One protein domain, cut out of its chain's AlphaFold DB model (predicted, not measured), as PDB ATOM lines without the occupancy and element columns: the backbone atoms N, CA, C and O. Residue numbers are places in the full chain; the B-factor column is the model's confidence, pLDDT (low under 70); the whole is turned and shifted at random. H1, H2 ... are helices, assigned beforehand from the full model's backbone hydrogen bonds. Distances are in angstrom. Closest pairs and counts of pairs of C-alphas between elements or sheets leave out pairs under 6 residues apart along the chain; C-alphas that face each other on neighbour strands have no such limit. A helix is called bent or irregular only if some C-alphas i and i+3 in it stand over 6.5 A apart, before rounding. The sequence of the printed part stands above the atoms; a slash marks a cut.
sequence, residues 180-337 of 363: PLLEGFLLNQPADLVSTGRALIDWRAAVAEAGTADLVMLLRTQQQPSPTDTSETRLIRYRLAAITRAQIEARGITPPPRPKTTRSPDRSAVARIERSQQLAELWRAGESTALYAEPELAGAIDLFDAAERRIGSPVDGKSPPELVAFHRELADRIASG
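What this domain is: This is residues 180 to 337 of the 363 residues of an uncharacterized protein of Oxalobacteraceae bacterium (UniProt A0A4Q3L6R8). Two groups of three helices sit side by side: H2, H3 and H4 make one, with H1 at its edge, and H5, H7 and H8 make the other. Short H6 and the first residues of H7 join them in the middle, and the long stretch of residues 251 to 268 runs along the outside from one group to the other. The printed part has 158 residues, with eight named helices, H1 to H8 in order, and no named strand, and its class is all helix. It is compact, with a radius of gyration of the C-alphas of 16.3 A, and spans 47 by 38 by 27 A.

Where its parts are: H1, residues 180 to 188, begins at C-alpha 180 at (-77.245, 13.595, -39.800). H2 is residues 198 to 209 and H3 residues 212 to 223. H4, residues 231 to 250, is the longest helix at 28.8 A. H5, residues 269 to 285, is 24.6 A long, and H6 is residues 289 to 292. H7, residues 295 to 311, begins at (-80.319, 5.920, -19.460) and is 25.2 A long; it is irregular, with C-alphas 296 and 299 7.3 A apart. H8, residues 321 to 335, is 21.1 A long and ends at (-70.423, -5.166, -14.901).

How they stand to each other: H1 touches residues 235 to 239 of H4, the closest C-alphas being those of Leu 186 and Tyr 238, 6.3 A apart. H2 touches residues 239 to 247 of H4 at a shallow tilt of 25 degrees, the same way; C-alphas 200 and 240 are closest, at 6.6 A. H3 and H4 form a helical hairpin at a shallow tilt of 27 degrees, opposite ways; the closest C-alphas, 222 and 241, are 5.7 A apart. H7 touches H4 with residues 295 to 296, about perpendicular at 85 degrees; C-alphas 237 and 295 are closest, at 5.2 A. H6 touches H2, its closest C-alphas being 292 and 203, 5.8 A apart. H5 and H8 touch at a shallow tilt of 23 degrees, opposite ways; C-alphas 277 and 335 are closest, at 4.8 A. H7 and H8 form a helical hairpin at 18 degrees, a shallow tilt; C-alphas 308 and 323 are closest, at 6.7 A. H3 and H5 are apart, as are H4 and H8. In H1, H3, H4, H5 and H8 every O i to N i+4 pair is within hydrogen-bond range, against 7 of 8 in H2 and 11 of 13 in H7; H6 is too short for such a pair.

The domain as a whole: The farthest C-alphas, of Pro 180 and Asp 316, are 52.4 A apart. The printed part has no cut, and the link from H4 to H5 is long, at 18 residues. The mean pLDDT of the printed part is 85.1; residues 180 to 190, 192 to 197 and 231 are under 70.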
ATOM      1  N   PRO A 180     -77.522  12.357 -40.534       57.66
ATOM      2  CA  PRO A 180     -77.245  13.595 -39.800       57.66
ATOM      3  C   PRO A 180     -78.514  14.358 -39.386       57.66
ATOM      4  O   PRO A 180     -78.494  15.094 -38.401       57.66
ATOM      5  N   LEU A 181     -79.637  14.176 -40.092       52.53
ATOM      6  CA  LEU A 181     -80.925  14.763 -39.711       52.53
ATOM      7  C   LEU A 181     -81.516  14.085 -38.476       52.53
ATOM      8  O   LEU A 181     -82.065  14.772 -37.618       52.53
ATOM      9  N   LEU A 182     -81.374  12.762 -38.346       59.12
ATOM     10  CA  LEU A 182     -81.816  12.039 -37.153       59.12
ATOM     11  C   LEU A 182     -80.966  12.428 -35.940       59.12
ATOM     12  O   LEU A 182     -81.490  12.644 -34.849       59.12
ATOM     13  N   GLU A 183     -79.658  12.573 -36.139       64.19
ATOM     14  CA  GLU A 183     -78.744  13.074 -35.116       64.19
ATOM     15  C   GLU A 183     -79.103  14.506 -34.689       64.19
ATOM     16  O   GLU A 183     -79.238  14.788 -33.496       64.19
ATOM     17  N   GLY A 184     -79.348  15.391 -35.656       57.38
ATOM     18  CA  GLY A 184     -79.834  16.745 -35.405       57.38
ATOM     19  C   GLY A 184     -81.175  16.759 -34.673       57.38
ATOM     20  O   GLY A 184     -81.355  17.549 -33.747       57.38
ATOM     21  N   PHE A 185     -82.099  15.867 -35.029       63.38
ATOM     22  CA  PHE A 185     -83.378  15.725 -34.343       63.38
ATOM     23  C   PHE A 185     -83.178  15.325 -32.882       63.38
ATOM     24  O   PHE A 185     -83.663  16.037 -32.011       63.38
ATOM     25  N   LEU A 186     -82.414  14.260 -32.602       64.88
ATOM     26  CA  LEU A 186     -82.106  13.800 -31.239       64.88
ATOM     27  C   LEU A 186     -81.493  14.911 -30.375       64.88
ATOM     28  O   LEU A 186     -81.924  15.119 -29.243       64.88
ATOM     29  N   LEU A 187     -80.522  15.652 -30.916       68.75
ATOM     30  CA  LEU A 187     -79.855  16.742 -30.199       68.75
ATOM     31  C   LEU A 187     -80.790  17.916 -29.900       68.75
ATOM     32  O   LEU A 187     -80.605  18.604 -28.892       68.75
ATOM     33  N   ASN A 188     -81.762  18.167 -30.777       63.06
ATOM     34  CA  ASN A 188     -82.636  19.330 -30.703       63.06
ATOM     35  C   ASN A 188     -84.050  19.022 -30.199       63.06
ATOM     36  O   ASN A 188     -84.883  19.930 -30.214       63.06
ATOM     37  N   GLN A 189     -84.317  17.805 -29.709       64.88
ATOM     38  CA  GLN A 189     -85.636  17.465 -29.176       64.88
ATOM     39  C   GLN A 189     -86.030  18.414 -28.032       64.88
ATOM     40  O   GLN A 189     -85.194  18.738 -27.176       64.88
ATOM     41  N   PRO A 190     -87.296  18.868 -27.999       68.19
ATOM     42  CA  PRO A 190     -87.828  19.570 -26.843       68.19
ATOM     43  C   PRO A 190     -87.924  18.621 -25.642       68.19
ATOM     44  O   PRO A 190     -87.924  17.397 -25.787       68.19
ATOM     45  N   ALA A 191     -88.017  19.192 -24.439       73.88
ATOM     46  CA  ALA A 191     -88.241  18.406 -23.233       73.88
ATOM     47  C   ALA A 191     -89.564  17.638 -23.332       73.88
ATOM     48  O   ALA A 191     -90.618  18.212 -23.606       73.88
ATOM     49  N   ASP A 192     -89.500  16.334 -23.082       69.25
ATOM     50  CA  ASP A 192     -90.670  15.469 -23.093       69.25
ATOM     51  C   ASP A 192     -91.444  15.609 -21.774       69.25
ATOM     52  O   ASP A 192     -91.047  15.090 -20.724       69.25
ATOM     53  N   LEU A 193     -92.557  16.340 -21.824       66.69
ATOM     54  CA  LEU A 193     -93.395  16.624 -20.656       66.69
ATOM     55  C   LEU A 193     -94.549  15.629 -20.475       66.69
ATOM     56  O   LEU A 193     -95.200  15.651 -19.435       66.69
ATOM     57  N   VAL A 194     -94.804  14.758 -21.458       60.16
ATOM     58  CA  VAL A 194     -96.058  13.985 -21.536       60.16
ATOM     59  C   VAL A 194     -95.845  12.478 -21.620       60.16
ATOM     60  O   VAL A 194     -96.791  11.721 -21.421       60.16
ATOM     61  N   SER A 195     -94.623  12.016 -21.890       67.31
ATOM     62  CA  SER A 195     -94.366  10.586 -22.037       67.31
ATOM     63  C   SER A 195     -94.710   9.777 -20.792       67.31
ATOM     64  O   SER A 195     -94.478  10.197 -19.653       67.31
ATOM     65  N   THR A 196     -95.242   8.587 -21.061       66.62
ATOM     66  CA  THR A 196     -95.607   7.548 -20.096       66.62
ATOM     67  C   THR A 196     -94.440   6.617 -19.763       66.62
ATOM     68  O   THR A 196     -94.592   5.712 -18.945       66.62
ATOM     69  N   GLY A 197     -93.273   6.818 -20.386       69.25
ATOM     70  CA  GLY A 197     -92.071   6.045 -20.095       69.25
ATOM     71  C   GLY A 197     -91.626   6.258 -18.651       69.25
ATOM     72  O   GLY A 197     -91.382   7.392 -18.240       69.25
ATOM     73  N   ARG A 198     -91.492   5.166 -17.895       79.69
ATOM     74  CA  ARG A 198     -91.214   5.204 -16.456       79.69
ATOM     75  C   ARG A 198     -89.934   5.962 -16.111       79.69
ATOM     76  O   ARG A 198     -89.993   6.908 -15.340       79.69
ATOM     77  N   ALA A 199     -88.844   5.680 -16.822       79.00
ATOM     78  CA  ALA A 199     -87.588   6.415 -16.679       79.00
ATOM     79  C   ALA A 199     -87.735   7.941 -16.858       79.00
ATOM     80  O   ALA A 199     -87.087   8.710 -16.160       79.00
ATOM     81  N   LEU A 200     -88.607   8.400 -17.766       79.69
ATOM     82  CA  LEU A 200     -88.852   9.833 -17.975       79.69
ATOM     83  C   LEU A 200     -89.738  10.423 -16.870       79.69
ATOM     84  O   LEU A 200     -89.541  11.571 -16.483       79.69
ATOM     85  N   ILE A 201     -90.699   9.653 -16.353       83.12
ATOM     86  CA  ILE A 201     -91.529  10.051 -15.207       83.12
ATOM     87  C   ILE A 201     -90.656  10.212 -13.960       83.12
ATOM     88  O   ILE A 201     -90.665  11.283 -13.351       83.12
ATOM     89  N   ASP A 202     -89.877   9.184 -13.634       84.94
ATOM     90  CA  ASP A 202     -89.022   9.151 -12.449       84.94
ATOM     91  C   ASP A 202     -87.949  10.245 -12.536       84.94
ATOM     92  O   ASP A 202     -87.712  10.975 -11.574       84.94
ATOM     93  N   TRP A 203     -87.385  10.469 -13.731       89.81
ATOM     94  CA  TRP A 203     -86.444  11.565 -13.945       89.81
ATOM     95  C   TRP A 203     -87.071  12.949 -13.771       89.81
ATOM     96  O   TRP A 203     -86.456  13.816 -13.156       89.81
ATOM     97  N   ARG A 204     -88.297  13.183 -14.258       87.62
ATOM     98  CA  ARG A 204     -88.986  14.469 -14.038       87.62
ATOM     99  C   ARG A 204     -89.191  14.755 -12.552       87.62
ATOM    100  O   ARG A 204     -89.026  15.903 -12.143       87.62
ATOM    101  N   ALA A 205     -89.515  13.734 -11.759       87.38
ATOM    102  CA  ALA A 205     -89.619  13.868 -10.310       87.38
ATOM    103  C   ALA A 205     -88.249  14.196  -9.685       87.38
ATOM    104  O   ALA A 205     -88.113  15.212  -9.005       87.38
ATOM    105  N   ALA A 206     -87.211  13.420 -10.010       88.81
ATOM    106  CA  ALA A 206     -85.864  13.611  -9.467       88.81
ATOM    107  C   ALA A 206     -85.244  14.977  -9.837       88.81
ATOM    108  O   ALA A 206     -84.585  15.621  -9.019       88.81
ATOM    109  N   VAL A 207     -85.474  15.462 -11.061       91.06
ATOM    110  CA  VAL A 207     -84.953  16.751 -11.557       91.06
ATOM    111  C   VAL A 207     -85.586  17.951 -10.862       91.06
ATOM    112  O   VAL A 207     -84.935  18.990 -10.712       91.06
ATOM    113  N   ALA A 208     -86.847  17.838 -10.441       86.31
ATOM    114  CA  ALA A 208     -87.520  18.909  -9.716       86.31
ATOM    115  C   ALA A 208     -86.821  19.199  -8.377       86.31
ATOM    116  O   ALA A 208     -86.637  20.367  -8.029       86.31
ATOM    117  N   GLU A 209     -86.372  18.146  -7.692       88.56
ATOM    118  CA  GLU A 209     -85.750  18.199  -6.364       88.56
ATOM    119  C   GLU A 209     -84.239  18.471  -6.402       88.56
ATOM    120  O   GLU A 209     -83.680  19.023  -5.455       88.56
ATOM    121  N   ALA A 210     -83.565  18.136  -7.505       90.88
ATOM    122  CA  ALA A 210     -82.120  18.288  -7.630       90.88
ATOM    123  C   ALA A 210     -81.653  19.757  -7.614       90.88
ATOM    124  O   ALA A 210     -82.277  20.648  -8.209       90.88
ATOM    125  N   GLY A 211     -80.495  20.015  -6.999       91.00
ATOM    126  CA  GLY A 211     -79.840  21.324  -6.998       91.00
ATOM    127  C   GLY A 211     -79.364  21.741  -8.393       91.00
ATOM    128  O   GLY A 211     -79.033  20.910  -9.234       91.00
ATOM    129  N   THR A 212     -79.313  23.045  -8.686       91.19
ATOM    130  CA  THR A 212     -78.981  23.491 -10.054       91.19
ATOM    131  C   THR A 212     -77.537  23.194 -10.459       91.19
ATOM    132  O   THR A 212     -77.279  22.923 -11.630       91.19
ATOM    133  N   ALA A 213     -76.598  23.206  -9.508       91.12
ATOM    134  CA  ALA A 213     -75.216  22.802  -9.763       91.12
ATOM    135  C   ALA A 213     -75.135  21.322 -10.177       91.12
ATOM    136  O   ALA A 213     -74.470  20.996 -11.162       91.12
ATOM    137  N   ASP A 214     -75.887  20.457  -9.492       92.81
ATOM    138  CA  ASP A 214     -75.955  19.027  -9.794       92.81
ATOM    139  C   ASP A 214     -76.596  18.787 -11.159       92.81
ATOM    140  O   ASP A 214     -76.056  18.029 -11.959       92.81
ATOM    141  N   LEU A 215     -77.677  19.503 -11.492       93.31
ATOM    142  CA  LEU A 215     -78.296  19.425 -12.820       93.31
ATOM    143  C   LEU A 215     -77.321  19.801 -13.943       93.31
ATOM    144  O   LEU A 215     -77.308  19.150 -14.985       93.31
ATOM    145  N   VAL A 216     -76.480  20.823 -13.746       93.25
ATOM    146  CA  VAL A 216     -75.458  21.199 -14.738       93.25
ATOM    147  C   VAL A 216     -74.412  20.095 -14.898       93.25
ATOM    148  O   VAL A 216     -73.985  19.835 -16.025       93.25
ATOM    149  N   MET A 217     -74.003  19.429 -13.812       93.56
ATOM    150  CA  MET A 217     -73.093  18.282 -13.903       93.56
ATOM    151  C   MET A 217     -73.752  17.088 -14.598       93.56
ATOM    152  O   MET A 217     -73.173  16.537 -15.532       93.56
ATOM    153  N   LEU A 218     -74.973  16.732 -14.201       94.12
ATOM    154  CA  LEU A 218     -75.721  15.615 -14.775       94.12
ATOM    155  C   LEU A 218     -75.998  15.835 -16.261       94.12
ATOM    156  O   LEU A 218     -75.827  14.909 -17.046       94.12
ATOM    157  N   LEU A 219     -76.315  17.066 -16.678       93.94
ATOM    158  CA  LEU A 219     -76.482  17.392 -18.091       93.94
ATOM    159  C   LEU A 219     -75.197  17.152 -18.892       93.94
ATOM    160  O   LEU A 219     -75.270  16.637 -20.005       93.94
ATOM    161  N   ARG A 220     -74.019  17.483 -18.345       92.69
ATOM    162  CA  ARG A 220     -72.742  17.201 -19.024       92.69
ATOM    163  C   ARG A 220     -72.534  15.701 -19.208       92.69
ATOM    164  O   ARG A 220     -72.162  15.283 -20.299       92.69
ATOM    165  N   THR A 221     -72.823  14.908 -18.178       91.19
ATOM    166  CA  THR A 221     -72.728  13.444 -18.249       91.19
ATOM    167  C   THR A 221     -73.733  12.867 -19.249       91.19
ATOM    168  O   THR A 221     -73.361  12.062 -20.096       91.19
ATOM    169  N   GLN A 222     -74.987  13.329 -19.232       91.50
ATOM    170  CA  GLN A 222     -76.028  12.905 -20.176       91.50
ATOM    171  C   GLN A 222     -75.695  13.280 -21.627       91.50
ATOM    172  O   GLN A 222     -76.086  12.582 -22.553       91.50
ATOM    173  N   GLN A 223     -74.970  14.374 -21.854       89.75
ATOM    174  CA  GLN A 223     -74.550  14.790 -23.194       89.75
ATOM    175  C   GLN A 223     -73.297  14.067 -23.695       89.75
ATOM    176  O   GLN A 223     -72.974  14.171 -24.878       89.75
ATOM    177  N   GLN A 224     -72.580  13.346 -22.833       90.25
ATOM    178  CA  GLN A 224     -71.420  12.571 -23.244       90.25
ATOM    179  C   GLN A 224     -71.896  11.275 -23.913       90.25
ATOM    180  O   GLN A 224     -72.624  10.518 -23.277       90.25
ATOM    181  N   PRO A 225     -71.532  10.986 -25.173       89.69
ATOM    182  CA  PRO A 225     -71.908   9.730 -25.820       89.69
ATOM    183  C   PRO A 225     -71.270   8.511 -25.142       89.69
ATOM    184  O   PRO A 225     -70.138   8.599 -24.670       89.69
ATOM    185  N   SER A 226     -71.963   7.368 -25.119       88.00
ATOM    186  CA  SER A 226     -71.446   6.149 -24.483       88.00
ATOM    187  C   SER A 226     -70.941   5.123 -25.499       88.00
ATOM    188  O   SER A 226     -71.571   4.922 -26.544       88.00
ATOM    189  N   PRO A 227     -69.835   4.412 -25.205       86.50
ATOM    190  CA  PRO A 227     -69.360   3.304 -26.032       86.50
ATOM    191  C   PRO A 227     -70.350   2.128 -26.076       86.50
ATOM    192  O   PRO A 227     -70.364   1.369 -27.051       86.50
ATOM    193  N   THR A 228     -71.182   1.977 -25.039       84.81
ATOM    194  CA  THR A 228     -72.155   0.885 -24.867       84.81
ATOM    195  C   THR A 228     -73.573   1.251 -25.293       84.81
ATOM    196  O   THR A 228     -74.472   0.430 -25.141       84.81
ATOM    197  N   ASP A 229     -73.782   2.439 -25.867       78.38
ATOM    198  CA  ASP A 229     -75.110   2.866 -26.304       78.38
ATOM    199  C   ASP A 229     -75.704   1.969 -27.393       78.38
ATOM    200  O   ASP A 229     -75.076   1.708 -28.429       78.38
ATOM    201  N   THR A 230     -76.967   1.598 -27.188       75.06
ATOM    202  CA  THR A 230     -77.886   1.158 -28.239       75.06
ATOM    203  C   THR A 230     -78.643   2.366 -28.799       75.06
ATOM    204  O   THR A 230     -78.562   3.479 -28.272       75.06
ATOM    205  N   SER A 231     -79.389   2.180 -29.888       67.94
ATOM    206  CA  SER A 231     -80.264   3.225 -30.433       67.94
ATOM    207  C   SER A 231     -81.328   3.672 -29.416       67.94
ATOM    208  O   SER A 231     -81.584   4.869 -29.272       67.94
ATOM    209  N   GLU A 232     -81.889   2.732 -28.653       70.62
ATOM    210  CA  GLU A 232     -82.896   3.000 -27.621       70.62
ATOM    211  C   GLU A 232     -82.315   3.764 -26.422       70.62
ATOM    212  O   GLU A 232     -82.875   4.788 -26.021       70.62
ATOM    213  N   THR A 233     -81.166   3.339 -25.875       78.06
ATOM    214  CA  THR A 233     -80.541   4.039 -24.733       78.06
ATOM    215  C   THR A 233     -80.070   5.433 -25.128       78.06
ATOM    216  O   THR A 233     -80.215   6.374 -24.347       78.06
ATOM    217  N   ARG A 234     -79.582   5.602 -26.364       81.38
ATOM    218  CA  ARG A 234     -79.226   6.909 -26.928       81.38
ATOM    219  C   ARG A 234     -80.439   7.832 -27.001       81.38
ATOM    220  O   ARG A 234     -80.348   8.986 -26.594       81.38
ATOM    221  N   LEU A 235     -81.585   7.344 -27.475       77.44
ATOM    222  CA  LEU A 235     -82.814   8.139 -27.510       77.44
ATOM    223  C   LEU A 235     -83.249   8.565 -26.100       77.44
ATOM    224  O   LEU A 235     -83.535   9.743 -25.879       77.44
ATOM    225  N   ILE A 236     -83.266   7.632 -25.143       82.38
ATOM    226  CA  ILE A 236     -83.636   7.927 -23.749       82.38
ATOM    227  C   ILE A 236     -82.693   8.984 -23.170       82.38
ATOM    228  O   ILE A 236     -83.163   9.978 -22.622       82.38
ATOM    229  N   ARG A 237     -81.380   8.835 -23.369       87.44
ATOM    230  CA  ARG A 237     -80.357   9.792 -22.926       87.44
ATOM    231  C   ARG A 237     -80.676  11.226 -23.322       87.44
ATOM    232  O   ARG A 237     -80.679  12.115 -22.475       87.44
ATOM    233  N   TYR A 238     -80.953  11.450 -24.605       84.94
ATOM    234  CA  TYR A 238     -81.189  12.798 -25.117       84.94
ATOM    235  C   TYR A 238     -82.551  13.358 -24.701       84.94
ATOM    236  O   TYR A 238     -82.667  14.566 -24.503       84.94
ATOM    237  N   ARG A 239     -83.548  12.502 -24.440       82.06
ATOM    238  CA  ARG A 239     -84.805  12.926 -23.804       82.06
ATOM    239  C   ARG A 239     -84.609  13.343 -22.347       82.06
ATOM    240  O   ARG A 239     -85.113  14.392 -21.949       82.06
ATOM    241  N   LEU A 240     -83.832  12.581 -21.571       89.75
ATOM    242  CA  LEU A 240     -83.458  12.954 -20.202       89.75
ATOM    243  C   LEU A 240     -82.683  14.280 -20.198       89.75
ATOM    244  O   LEU A 240     -83.032  15.188 -19.446       89.75
ATOM    245  N   ALA A 241     -81.707  14.433 -21.099       90.62
ATOM    246  CA  ALA A 241     -80.931  15.662 -21.258       90.62
ATOM    247  C   ALA A 241     -81.808  16.871 -21.623       90.62
ATOM    248  O   ALA A 241     -81.573  17.969 -21.117       90.62
ATOM    249  N   ALA A 242     -82.821  16.693 -22.479       82.75
ATOM    250  CA  ALA A 242     -83.760  17.752 -22.836       82.75
ATOM    251  C   ALA A 242     -84.584  18.218 -21.623       82.75
ATOM    252  O   ALA A 242     -84.718  19.424 -21.414       82.75
ATOM    253  N   ILE A 243     -85.058  17.286 -20.784       86.62
ATOM    254  CA  ILE A 243     -85.744  17.594 -19.515       86.62
ATOM    255  C   ILE A 243     -84.813  18.369 -18.573       86.62
ATOM    256  O   ILE A 243     -85.176  19.438 -18.083       86.62
ATOM    257  N   THR A 244     -83.587  17.878 -18.370       92.50
ATOM    258  CA  THR A 244     -82.577  18.535 -17.525       92.50
ATOM    259  C   THR A 244     -82.283  19.953 -18.013       92.50
ATOM    260  O   THR A 244     -82.203  20.892 -17.222       92.50
ATOM    261  N   ARG A 245     -82.155  20.130 -19.333       91.75
ATOM    262  CA  ARG A 245     -81.889  21.425 -19.961       91.75
ATOM    263  C   ARG A 245     -83.031  22.409 -19.736       91.75
ATOM    264  O   ARG A 245     -82.766  23.520 -19.286       91.75
ATOM    265  N   ALA A 246     -84.269  21.990 -19.989       88.50
ATOM    266  CA  ALA A 246     -85.444  22.821 -19.757       88.50
ATOM    267  C   ALA A 246     -85.556  23.235 -18.282       88.50
ATOM    268  O   ALA A 246     -85.882  24.384 -17.995       88.50
ATOM    269  N   GLN A 247     -85.207  22.345 -17.347       92.19
ATOM    270  CA  GLN A 247     -85.197  22.685 -15.925       92.19
ATOM    271  C   GLN A 247     -84.131  23.733 -15.576       92.19
ATOM    272  O   GLN A 247     -84.393  24.642 -14.790       92.19
ATOM    273  N   ILE A 248     -82.928  23.631 -16.145       91.69
ATOM    274  CA  ILE A 248     -81.863  24.625 -15.939       91.69
ATOM    275  C   ILE A 248     -82.278  25.988 -16.516       91.69
ATOM    276  O   ILE A 248     -82.124  27.009 -15.844       91.69
ATOM    277  N   GLU A 249     -82.856  25.996 -17.721       91.00
ATOM    278  CA  GLU A 249     -83.360  27.206 -18.383       91.00
ATOM    279  C   GLU A 249     -84.507  27.849 -17.588       91.00
ATOM    280  O   GLU A 249     -84.497  29.060 -17.368       91.00
ATOM    281  N   ALA A 250     -85.444  27.050 -17.063       89.31
ATOM    282  CA  ALA A 250     -86.533  27.524 -16.204       89.31
ATOM    283  C   ALA A 250     -86.028  28.171 -14.903       89.31
ATOM    284  O   ALA A 250     -86.679  29.054 -14.348       89.31
ATOM    285  N   ARG A 251     -84.842  27.769 -14.432       91.69
ATOM    286  CA  ARG A 251     -84.149  28.368 -13.280       91.69
ATOM    287  C   ARG A 251     -83.309  29.600 -13.653       91.69
ATOM    288  O   ARG A 251     -82.586  30.116 -12.805       91.69
ATOM    289  N   GLY A 252     -83.394  30.076 -14.898       90.50
ATOM    290  CA  GLY A 252     -82.724  31.287 -15.379       90.50
ATOM    291  C   GLY A 252     -81.225  31.125 -15.636       90.50
ATOM    292  O   GLY A 252     -80.514  32.124 -15.739       90.50
ATOM    293  N   ILE A 253     -80.725  29.890 -15.717       93.50
ATOM    294  CA  ILE A 253     -79.308  29.601 -15.961       93.50
ATOM    295  C   ILE A 253     -79.128  29.140 -17.405       93.50
ATOM    296  O   ILE A 253     -79.917  28.358 -17.926       93.50
ATOM    297  N   THR A 254     -78.060  29.604 -18.052       90.31
ATOM    298  CA  THR A 254     -77.704  29.148 -19.396       90.31
ATOM    299  C   THR A 254     -77.120  27.735 -19.323       90.31
ATOM    300  O   THR A 254     -76.062  27.544 -18.713       90.31
ATOM    301  N   PRO A 255     -77.759  26.728 -19.939       90.25
ATOM    302  CA  PRO A 255     -77.248  25.367 -19.916       90.25
ATOM    303  C   PRO A 255     -75.980  25.213 -20.775       90.25
ATOM    304  O   PRO A 255     -75.796  25.943 -21.755       90.25
ATOM    305  N   PRO A 256     -75.131  24.211 -20.471       90.25
ATOM    306  CA  PRO A 256     -74.017  23.796 -21.318       90.25
ATOM    307  C   PRO A 256     -74.395  23.654 -22.805       90.25
ATOM    308  O   PRO A 256     -75.534  23.291 -23.126       90.25
ATOM    309  N   PRO A 257     -73.466  23.916 -23.739       87.38
ATOM    310  CA  PRO A 257     -73.722  23.741 -25.165       87.38
ATOM    311  C   PRO A 257     -74.042  22.279 -25.495       87.38
ATOM    312  O   PRO A 257     -73.575  21.361 -24.826       87.38
ATOM    313  N   ARG A 258     -74.852  22.062 -26.536       84.88
ATOM    314  CA  ARG A 258     -75.153  20.714 -27.034       84.88
ATOM    315  C   ARG A 258     -73.892  20.084 -27.652       84.88
ATOM    316  O   ARG A 258     -73.077  20.814 -28.225       84.88
ATOM    317  N   PRO A 259     -73.718  18.755 -27.554       86.19
ATOM    318  CA  PRO A 259     -72.617  18.072 -28.220       86.19
ATOM    319  C   PRO A 259     -72.803  18.119 -29.744       86.19
ATOM    320  O   PRO A 259     -73.906  18.325 -30.246       86.19
ATOM    321  N   LYS A 260     -71.706  17.933 -30.486       81.44
ATOM    322  CA  LYS A 260     -71.728  17.914 -31.961       81.44
ATOM    323  C   LYS A 260     -72.192  16.581 -32.538       81.44
ATOM    324  O   LYS A 260     -72.577  16.534 -33.696       81.44
ATOM    325  N   THR A 261     -72.106  15.517 -31.746       82.12
ATOM    326  CA  THR A 261     -72.514  14.172 -32.136       82.12
ATOM    327  C   THR A 261     -73.131  13.440 -30.954       82.12
ATOM    328  O   THR A 261     -72.795  13.698 -29.796       82.12
ATOM    329  N   THR A 262     -74.034  12.521 -31.266       77.44
ATOM    330  CA  THR A 262     -74.698  11.624 -30.321       77.44
ATOM    331  C   THR A 262     -73.949  10.310 -30.111       77.44
ATOM    332  O   THR A 262     -74.375   9.495 -29.292       77.44
ATOM    333  N   ARG A 263     -72.841  10.090 -30.832       80.62
ATOM    334  CA  ARG A 263     -72.115   8.816 -30.886       80.62
ATOM    335  C   ARG A 263     -70.743   8.902 -30.236       80.62
ATOM    336  O   ARG A 263     -70.046   9.906 -30.355       80.62
ATOM    337  N   SER A 264     -70.350   7.818 -29.565       85.31
ATOM    338  CA  SER A 264     -69.007   7.724 -28.997       85.31
ATOM    339  C   SER A 264     -67.983   7.514 -30.113       85.31
ATOM    340  O   SER A 264     -68.167   6.594 -30.916       85.31
ATOM    341  N   PRO A 265     -66.907   8.320 -30.166       81.88
ATOM    342  CA  PRO A 265     -65.825   8.117 -31.125       81.88
ATOM    343  C   PRO A 265     -65.034   6.833 -30.838       81.88
ATOM    344  O   PRO A 265     -64.469   6.246 -31.754       81.88
ATOM    345  N   ASP A 266     -65.020   6.378 -29.581       85.75
ATOM    346  CA  ASP A 266     -64.407   5.120 -29.161       85.75
ATOM    347  C   ASP A 266     -65.501   4.131 -28.735       85.75
ATOM    348  O   ASP A 266     -66.271   4.399 -27.812       85.75
ATOM    349  N   ARG A 267     -65.591   2.993 -29.429       84.94
ATOM    350  CA  ARG A 267     -66.468   1.855 -29.087       84.94
ATOM    351  C   ARG A 267     -65.670   0.559 -28.931       84.94
ATOM    352  O   ARG A 267     -66.214  -0.534 -29.106       84.94
ATOM    353  N   SER A 268     -64.373   0.675 -28.643       87.00
ATOM    354  CA  SER A 268     -63.493  -0.464 -28.413       87.00
ATOM    355  C   SER A 268     -64.013  -1.352 -27.279       87.00
ATOM    356  O   SER A 268     -64.744  -0.910 -26.388       87.00
ATOM    357  N   ALA A 269     -63.624  -2.629 -27.293       89.25
ATOM    358  CA  ALA A 269     -63.989  -3.557 -26.224       89.25
ATOM    359  C   ALA A 269     -63.540  -3.041 -24.844       89.25
ATOM    360  O   ALA A 269     -64.282  -3.173 -23.876       89.25
ATOM    361  N   VAL A 270     -62.375  -2.387 -24.773       90.38
ATOM    362  CA  VAL A 270     -61.839  -1.796 -23.538       90.38
ATOM    363  C   VAL A 270     -62.747  -0.676 -23.027       90.38
ATOM    364  O   VAL A 270     -63.201  -0.753 -21.888       90.38
ATOM    365  N   ALA A 271     -63.100   0.294 -23.878       89.12
ATOM    366  CA  ALA A 271     -63.999   1.388 -23.502       89.12
ATOM    367  C   ALA A 271     -65.382   0.879 -23.061       89.12
ATOM    368  O   ALA A 271     -65.990   1.400 -22.125       89.12
ATOM    369  N   ARG A 272     -65.885  -0.183 -23.706       89.94
ATOM    370  CA  ARG A 272     -67.162  -0.814 -23.336       89.94
ATOM    371  C   ARG A 272     -67.109  -1.515 -21.976       89.94
ATOM    372  O   ARG A 272     -68.089  -1.452 -21.231       89.94
ATOM    373  N   ILE A 273     -65.994  -2.174 -21.656       91.25
ATOM    374  CA  ILE A 273     -65.775  -2.817 -20.352       91.25
ATOM    375  C   ILE A 273     -65.678  -1.756 -19.256       91.25
ATOM    376  O   ILE A 273     -66.392  -1.855 -18.262       91.25
ATOM    377  N   GLU A 274     -64.868  -0.716 -19.459       93.81
ATOM    378  CA  GLU A 274     -64.705   0.377 -18.492       93.81
ATOM    379  C   GLU A 274     -66.046   1.054 -18.188       93.81
ATOM    380  O   GLU A 274     -66.435   1.209 -17.031       93.81
ATOM    381  N   ARG A 275     -66.823   1.362 -19.232       94.25
ATOM    382  CA  ARG A 275     -68.162   1.932 -19.068       94.25
ATOM    383  C   ARG A 275     -69.101   1.009 -18.290       94.25
ATOM    384  O   ARG A 275     -69.855   1.473 -17.440       94.25
ATOM    385  N   SER A 276     -69.057  -0.292 -18.555       93.12
ATOM    386  CA  SER A 276     -69.896  -1.270 -17.848       93.12
ATOM    387  C   SER A 276     -69.532  -1.376 -16.363       93.12
ATOM    388  O   SER A 276     -70.421  -1.506 -15.522       93.12
ATOM    389  N   GLN A 277     -68.251  -1.222 -16.015       94.75
ATOM    390  CA  GLN A 277     -67.804  -1.140 -14.623       94.75
ATOM    391  C   GLN A 277     -68.308   0.132 -13.930       94.75
ATOM    392  O   GLN A 277     -68.877   0.031 -12.846       94.75
ATOM    393  N   GLN A 278     -68.206   1.297 -14.579       94.81
ATOM    394  CA  GLN A 278     -68.730   2.565 -14.044       94.81
ATOM    395  C   GLN A 278     -70.240   2.494 -13.759       94.81
ATOM    396  O   GLN A 278     -70.713   2.971 -12.730       94.81
ATOM    397  N   LEU A 279     -71.008   1.867 -14.654       94.81
ATOM    398  CA  LEU A 279     -72.447   1.664 -14.466       94.81
ATOM    399  C   LEU A 279     -72.748   0.732 -13.288       94.81
ATOM    400  O   LEU A 279     -73.664   0.995 -12.511       94.81
ATOM    401  N   ALA A 280     -71.965  -0.334 -13.126       95.12
ATOM    402  CA  ALA A 280     -72.109  -1.239 -11.992       95.12
ATOM    403  C   ALA A 280     -71.739  -0.561 -10.663       95.12
ATOM    404  O   ALA A 280     -72.362  -0.833  -9.641       95.12
ATOM    405  N   GLU A 281     -70.746   0.328 -10.650       96.19
ATOM    406  CA  GLU A 281     -70.410   1.144  -9.478       96.19
ATOM    407  C   GLU A 281     -71.545   2.100  -9.107       96.19
ATOM    408  O   GLU A 281     -71.946   2.136  -7.944       96.19
ATOM    409  N   LEU A 282     -72.117   2.799 -10.094       95.06
ATOM    410  CA  LEU A 282     -73.275   3.670  -9.888       95.06
ATOM    411  C   LEU A 282     -74.474   2.889  -9.331       95.06
ATOM    412  O   LEU A 282     -75.118   3.335  -8.387       95.06
ATOM    413  N   TRP A 283     -74.728   1.691  -9.859       95.19
ATOM    414  CA  TRP A 283     -75.764   0.793  -9.351       95.19
ATOM    415  C   TRP A 283     -75.509   0.351  -7.900       95.19
ATOM    416  O   TRP A 283     -76.423   0.338  -7.072       95.19
ATOM    417  N   ARG A 284     -74.258   0.003  -7.564       94.31
ATOM    418  CA  ARG A 284     -73.864  -0.418  -6.207       94.31
ATOM    419  C   ARG A 284     -73.929   0.712  -5.184       94.31
ATOM    420  O   ARG A 284     -74.183   0.428  -4.017       94.31
ATOM    421  N   ALA A 285     -73.712   1.958  -5.607       93.31
ATOM    422  CA  ALA A 285     -73.843   3.135  -4.748       93.31
ATOM    423  C   ALA A 285     -75.281   3.332  -4.233       93.31
ATOM    424  O   ALA A 285     -75.470   3.943  -3.182       93.31
ATOM    425  N   GLY A 286     -76.269   2.762  -4.928       89.31
ATOM    426  CA  GLY A 286     -77.674   2.795  -4.538       89.31
ATOM    427  C   GLY A 286     -78.426   4.001  -5.096       89.31
ATOM    428  O   GLY A 286     -77.982   4.671  -6.032       89.31
ATOM    429  N   GLU A 287     -79.608   4.240  -4.532       87.88
ATOM    430  CA  GLU A 287     -80.533   5.267  -5.003       87.88
ATOM    431  C   GLU A 287     -79.904   6.664  -4.935       87.88
ATOM    432  O   GLU A 287     -79.426   7.119  -3.896       87.88
ATOM    433  N   SER A 288     -79.877   7.345  -6.078       90.56
ATOM    434  CA  SER A 288     -79.347   8.699  -6.204       90.56
ATOM    435  C   SER A 288     -79.904   9.368  -7.455       90.56
ATOM    436  O   SER A 288     -80.279   8.701  -8.420       90.56
ATOM    437  N   THR A 289     -79.892  10.701  -7.501       90.38
ATOM    438  CA  THR A 289     -80.269  11.450  -8.710       90.38
ATOM    439  C   THR A 289     -79.425  11.031  -9.919       90.38
ATOM    440  O   THR A 289     -79.937  10.947 -11.030       90.38
ATOM    441  N   ALA A 290     -78.143  10.714  -9.713       91.44
ATOM    442  CA  ALA A 290     -77.260  10.240 -10.774       91.44
ATOM    443  C   ALA A 290     -77.693   8.880 -11.347       91.44
ATOM    444  O   ALA A 290     -77.569   8.674 -12.552       91.44
ATOM    445  N   LEU A 291     -78.243   7.987 -10.516       91.44
ATOM    446  CA  LEU A 291     -78.766   6.694 -10.959       91.44
ATOM    447  C   LEU A 291     -79.955   6.871 -11.915       91.44
ATOM    448  O   LEU A 291     -79.965   6.289 -12.995       91.44
ATOM    449  N   TYR A 292     -80.918   7.730 -11.566       90.50
ATOM    450  CA  TYR A 292     -82.074   8.026 -12.428       90.50
ATOM    451  C   TYR A 292     -81.716   8.849 -13.671       90.50
ATOM    452  O   TYR A 292     -82.437   8.822 -14.668       90.50
ATOM    453  N   ALA A 293     -80.595   9.571 -13.632       91.44
ATOM    454  CA  ALA A 293     -80.065  10.297 -14.781       91.44
ATOM    455  C   ALA A 293     -79.426   9.373 -15.832       91.44
ATOM    456  O   ALA A 293     -79.142   9.849 -16.936       91.44
ATOM    457  N   GLU A 294     -79.170   8.103 -15.493       93.50
ATOM    458  CA  GLU A 294     -78.425   7.156 -16.316       93.50
ATOM    459  C   GLU A 294     -79.353   6.312 -17.218       93.50
ATOM    460  O   GLU A 294     -79.985   5.356 -16.756       93.50
ATOM    461  N   PRO A 295     -79.420   6.609 -18.530       89.38
ATOM    462  CA  PRO A 295     -80.319   5.920 -19.460       89.38
ATOM    463  C   PRO A 295     -80.026   4.424 -19.606       89.38
ATOM    464  O   PRO A 295     -80.946   3.648 -19.855       89.38
ATOM    465  N   GLU A 296     -78.767   3.997 -19.471       90.19
ATOM    466  CA  GLU A 296     -78.394   2.588 -19.635       90.19
ATOM    467  C   GLU A 296     -78.839   1.708 -18.453       90.19
ATOM    468  O   GLU A 296     -78.901   0.487 -18.595       90.19
ATOM    469  N   LEU A 297     -79.178   2.313 -17.308       91.88
ATOM    470  CA  LEU A 297     -79.666   1.617 -16.114       91.88
ATOM    471  C   LEU A 297     -81.192   1.630 -15.987       91.88
ATOM    472  O   LEU A 297     -81.724   0.909 -15.146       91.88
ATOM    473  N   ALA A 298     -81.906   2.366 -16.846       88.94
ATOM    474  CA  ALA A 298     -83.365   2.487 -16.802       88.94
ATOM    475  C   ALA A 298     -84.086   1.125 -16.745       88.94
ATOM    476  O   ALA A 298     -84.968   0.922 -15.914       88.94
ATOM    477  N   GLY A 299     -83.664   0.162 -17.574       86.19
ATOM    478  CA  GLY A 299     -84.239  -1.189 -17.578       86.19
ATOM    479  C   GLY A 299     -83.940  -1.998 -16.310       86.19
ATOM    480  O   GLY A 299     -84.793  -2.762 -15.854       86.19
ATOM    481  N   ALA A 300     -82.762  -1.805 -15.711       88.94
ATOM    482  CA  ALA A 300     -82.370  -2.471 -14.471       88.94
ATOM    483  C   ALA A 300     -83.143  -1.917 -13.264       88.94
ATOM    484  O   ALA A 300     -83.593  -2.699 -12.428       88.94
ATOM    485  N   ILE A 301     -83.356  -0.595 -13.212       89.81
ATOM    486  CA  ILE A 301     -84.214   0.067 -12.215       89.81
ATOM    487  C   ILE A 301     -85.629  -0.512 -12.297       89.81
ATOM    488  O   ILE A 301     -86.181  -0.980 -11.306       89.81
ATOM    489  N   ASP A 302     -86.178  -0.589 -13.508       87.56
ATOM    490  CA  ASP A 302     -87.511  -1.134 -13.744       87.56
ATOM    491  C   ASP A 302     -87.666  -2.595 -13.282       87.56
ATOM    492  O   ASP A 302     -88.680  -2.960 -12.675       87.56
ATOM    493  N   LEU A 303     -86.659  -3.437 -13.539       87.38
ATOM    494  CA  LEU A 303     -86.626  -4.822 -13.062       87.38
ATOM    495  C   LEU A 303     -86.534  -4.911 -11.539       87.38
ATOM    496  O   LEU A 303     -87.213  -5.745 -10.934       87.38
ATOM    497  N   PHE A 304     -85.705  -4.070 -10.925       89.88
ATOM    498  CA  PHE A 304     -85.527  -4.048  -9.482       89.88
ATOM    499  C   PHE A 304     -86.796  -3.601  -8.761       89.88
ATOM    500  O   PHE A 304     -87.254  -4.303  -7.865       89.88
ATOM    501  N   ASP A 305     -87.449  -2.538  -9.224       87.94
ATOM    502  CA  ASP A 305     -88.713  -2.073  -8.650       87.94
ATOM    503  C   ASP A 305     -89.834  -3.109  -8.814       87.94
ATOM    504  O   ASP A 305     -90.691  -3.276  -7.944       87.94
ATOM    505  N   ALA A 306     -89.861  -3.827  -9.942       86.88
ATOM    506  CA  ALA A 306     -90.804  -4.924 -10.139       86.88
ATOM    507  C   ALA A 306     -90.550  -6.076  -9.151       86.88
ATOM    508  O   ALA A 306     -91.506  -6.662  -8.633       86.88
ATOM    509  N   ALA A 307     -89.282  -6.387  -8.866       86.19
ATOM    510  CA  ALA A 307     -88.904  -7.376  -7.863       86.19
ATOM    511  C   ALA A 307     -89.246  -6.904  -6.442       86.19
ATOM    512  O   ALA A 307     -89.817  -7.681  -5.680       86.19
ATOM    513  N   GLU A 308     -88.985  -5.639  -6.108       88.00
ATOM    514  CA  GLU A 308     -89.316  -5.043  -4.814       88.00
ATOM    515  C   GLU A 308     -90.823  -5.097  -4.539       88.00
ATOM    516  O   GLU A 308     -91.237  -5.558  -3.477       88.00
ATOM    517  N   ARG A 309     -91.671  -4.754  -5.520       86.69
ATOM    518  CA  ARG A 309     -93.136  -4.877  -5.375       86.69
ATOM    519  C   ARG A 309     -93.605  -6.312  -5.142       86.69
ATOM    520  O   ARG A 309     -94.645  -6.516  -4.523       86.69
ATOM    521  N   ARG A 310     -92.882  -7.303  -5.674       85.94
ATOM    522  CA  ARG A 310     -93.245  -8.724  -5.565       85.94
ATOM    523  C   ARG A 310     -92.761  -9.354  -4.260       85.94
ATOM    524  O   ARG A 310     -93.485 -10.153  -3.680       85.94
ATOM    525  N   ILE A 311     -91.533  -9.044  -3.852       85.25
ATOM    526  CA  ILE A 311     -90.870  -9.617  -2.669       85.25
ATOM    527  C   ILE A 311     -91.298  -8.867  -1.397       85.25
ATOM    528  O   ILE A 311     -91.410  -9.465  -0.330       85.25
ATOM    529  N   GLY A 312     -91.600  -7.574  -1.525       75.38
ATOM    530  CA  GLY A 312     -91.965  -6.681  -0.434       75.38
ATOM    531  C   GLY A 312     -90.895  -5.618  -0.195       75.38
ATOM    532  O   GLY A 312     -89.695  -5.880  -0.298       75.38
ATOM    533  N   SER A 313     -91.350  -4.411   0.140       73.12
ATOM    534  CA  SER A 313     -90.483  -3.282   0.477       73.12
ATOM    535  C   SER A 313     -89.732  -3.511   1.799       73.12
ATOM    536  O   SER A 313     -90.178  -4.304   2.637       73.12
ATOM    537  N   PRO A 314     -88.610  -2.805   2.022       74.31
ATOM    538  CA  PRO A 314     -87.869  -2.860   3.275       74.31
ATOM    539  C   PRO A 314     -88.774  -2.580   4.480       74.31
ATOM    540  O   PRO A 314     -89.445  -1.551   4.540       74.31
ATOM    541  N   VAL A 315     -88.752  -3.475   5.468       70.00
ATOM    542  CA  VAL A 315     -89.401  -3.260   6.770       70.00
ATOM    543  C   VAL A 315     -88.318  -2.819   7.751       70.00
ATOM    544  O   VAL A 315     -87.261  -3.446   7.832       70.00
ATOM    545  N   ASP A 316     -88.544  -1.707   8.454       72.25
ATOM    546  CA  ASP A 316     -87.590  -1.113   9.407       72.25
ATOM    547  C   ASP A 316     -86.186  -0.859   8.817       72.25
ATOM    548  O   ASP A 316     -85.160  -1.071   9.467       72.25
ATOM    549  N   GLY A 317     -86.130  -0.442   7.546       70.25
ATOM    550  CA  GLY A 317     -84.879  -0.135   6.841       70.25
ATOM    551  C   GLY A 317     -84.027  -1.357   6.478       70.25
ATOM    552  O   GLY A 317     -82.892  -1.196   6.033       70.25
ATOM    553  N   LYS A 318     -84.543  -2.582   6.656       76.06
ATOM    554  CA  LYS A 318     -83.862  -3.819   6.258       76.06
ATOM    555  C   LYS A 318     -84.509  -4.394   5.007       76.06
ATOM    556  O   LYS A 318     -85.636  -4.885   5.047       76.06
ATOM    557  N   SER A 319     -83.773  -4.357   3.902       82.31
ATOM    558  CA  SER A 319     -84.198  -4.998   2.661       82.31
ATOM    559  C   SER A 319     -84.223  -6.524   2.823       82.31
ATOM    560  O   SER A 319     -83.312  -7.082   3.450       82.31
ATOM    561  N   PRO A 320     -85.222  -7.220   2.249       86.69
ATOM    562  CA  PRO A 320     -85.250  -8.678   2.224       86.69
ATOM    563  C   PRO A 320     -83.942  -9.250   1.650       86.69
ATOM    564  O   PRO A 320     -83.411  -8.694   0.684       86.69
ATOM    565  N   PRO A 321     -83.413 -10.365   2.189       87.44
ATOM    566  CA  PRO A 321     -82.149 -10.939   1.720       87.44
ATOM    567  C   PRO A 321     -82.204 -11.323   0.235       87.44
ATOM    568  O   PRO A 321     -81.205 -11.206  -0.467       87.44
ATOM    569  N   GLU A 322     -83.383 -11.714  -0.248       87.12
ATOM    570  CA  GLU A 322     -83.659 -12.003  -1.657       87.12
ATOM    571  C   GLU A 322     -83.498 -10.759  -2.540       87.12
ATOM    572  O   GLU A 322     -82.886 -10.832  -3.603       87.12
ATOM    573  N   LEU A 323     -83.971  -9.598  -2.075       88.94
ATOM    574  CA  LEU A 323     -83.846  -8.333  -2.797       88.94
ATOM    575  C   LEU A 323     -82.389  -7.844  -2.819       88.94
ATOM    576  O   LEU A 323     -81.911  -7.362  -3.840       88.94
ATOM    577  N   VAL A 324     -81.652  -8.037  -1.720       90.38
ATOM    578  CA  VAL A 324     -80.209  -7.736  -1.652       90.38
ATOM    579  C   VAL A 324     -79.405  -8.651  -2.578       90.38
ATOM    580  O   VAL A 324     -78.480  -8.188  -3.247       90.38
ATOM    581  N   ALA A 325     -79.739  -9.943  -2.631       91.31
ATOM    582  CA  ALA A 325     -79.105 -10.879  -3.553       91.31
ATOM    583  C   ALA A 325     -79.374 -10.483  -5.012       91.31
ATOM    584  O   ALA A 325     -78.435 -10.421  -5.801       91.31
ATOM    585  N   PHE A 326     -80.620 -10.123  -5.337       92.00
ATOM    586  CA  PHE A 326     -80.998  -9.678  -6.676       92.00
ATOM    587  C   PHE A 326     -80.313  -8.365  -7.081       92.00
ATOM    588  O   PHE A 326     -79.827  -8.239  -8.203       92.00
ATOM    589  N   HIS A 327     -80.189  -7.403  -6.159       93.50
ATOM    590  CA  HIS A 327     -79.435  -6.165  -6.394       93.50
ATOM    591  C   HIS A 327     -77.973  -6.445  -6.778       93.50
ATOM    592  O   HIS A 327     -77.465  -5.849  -7.729       93.50
ATOM    593  N   ARG A 328     -77.314  -7.382  -6.079       93.31
ATOM    594  CA  ARG A 328     -75.933  -7.801  -6.380       93.31
ATOM    595  C   ARG A 328     -75.828  -8.540  -7.710       93.31
ATOM    596  O   ARG A 328     -74.924  -8.249  -8.482       93.31
ATOM    597  N   GLU A 329     -76.766  -9.439  -7.995       94.06
ATOM    598  CA  GLU A 329     -76.822 -10.159  -9.271       94.06
ATOM    599  C   GLU A 329     -76.934  -9.188 -10.456       94.06
ATOM    600  O   GLU A 329     -76.180  -9.296 -11.424       94.06
ATOM    601  N   LEU A 330     -77.821  -8.190 -10.362       92.81
ATOM    602  CA  LEU A 330     -77.938  -7.144 -11.378       92.81
ATOM    603  C   LEU A 330     -76.629  -6.362 -11.537       92.81
ATOM    604  O   LEU A 330     -76.214  -6.109 -12.667       92.81
ATOM    605  N   ALA A 331     -75.940  -6.038 -10.438       93.94
ATOM    606  CA  ALA A 331     -74.645  -5.360 -10.490       93.94
ATOM    607  C   ALA A 331     -73.596  -6.161 -11.284       93.94
ATOM    608  O   ALA A 331     -72.849  -5.590 -12.079       93.94
ATOM    609  N   ASP A 332     -73.550  -7.479 -11.088       93.44
ATOM    610  CA  ASP A 332     -72.589  -8.365 -11.751       93.44
ATOM    611  C   ASP A 332     -72.930  -8.577 -13.233       93.44
ATOM    612  O   ASP A 332     -72.037  -8.605 -14.087       93.44
ATOM    613  N   ARG A 333     -74.225  -8.625 -13.571       92.69
ATOM    614  CA  ARG A 333     -74.700  -8.613 -14.964       92.69
ATOM    615  C   ARG A 333     -74.308  -7.318 -15.676       92.69
ATOM    616  O   ARG A 333     -73.708  -7.371 -16.750       92.69
ATOM    617  N   ILE A 334     -74.564  -6.166 -15.052       92.94
ATOM    618  CA  ILE A 334     -74.201  -4.847 -15.594       92.94
ATOM    619  C   ILE A 334     -72.687  -4.747 -15.803       92.94
ATOM    620  O   ILE A 334     -72.255  -4.333 -16.879       92.94
ATOM    621  N   ALA A 335     -71.885  -5.174 -14.819       91.62
ATOM    622  CA  ALA A 335     -70.423  -5.166 -14.901       91.62
ATOM    623  C   ALA A 335     -69.896  -6.029 -16.058       91.62
ATOM    624  O   ALA A 335     -68.889  -5.687 -16.678       91.62
ATOM    625  N   SER A 336     -70.604  -7.116 -16.372       89.06
ATOM    626  CA  SER A 336     -70.304  -8.017 -17.494       89.06
ATOM    627  C   SER A 336     -70.763  -7.472 -18.856       89.06
ATOM    628  O   SER A 336     -70.519  -8.098 -19.885       89.06
ATOM    629  N   GLY A 337     -71.408  -6.301 -18.881       85.56
ATOM    630  CA  GLY A 337     -71.873  -5.632 -20.095       85.56
ATOM    631  C   GLY A 337     -73.320  -5.928 -20.489       85.56
ATOM    632  O   GLY A 337     -73.758  -5.446 -21.533       85.56
TER     633      GLY A 337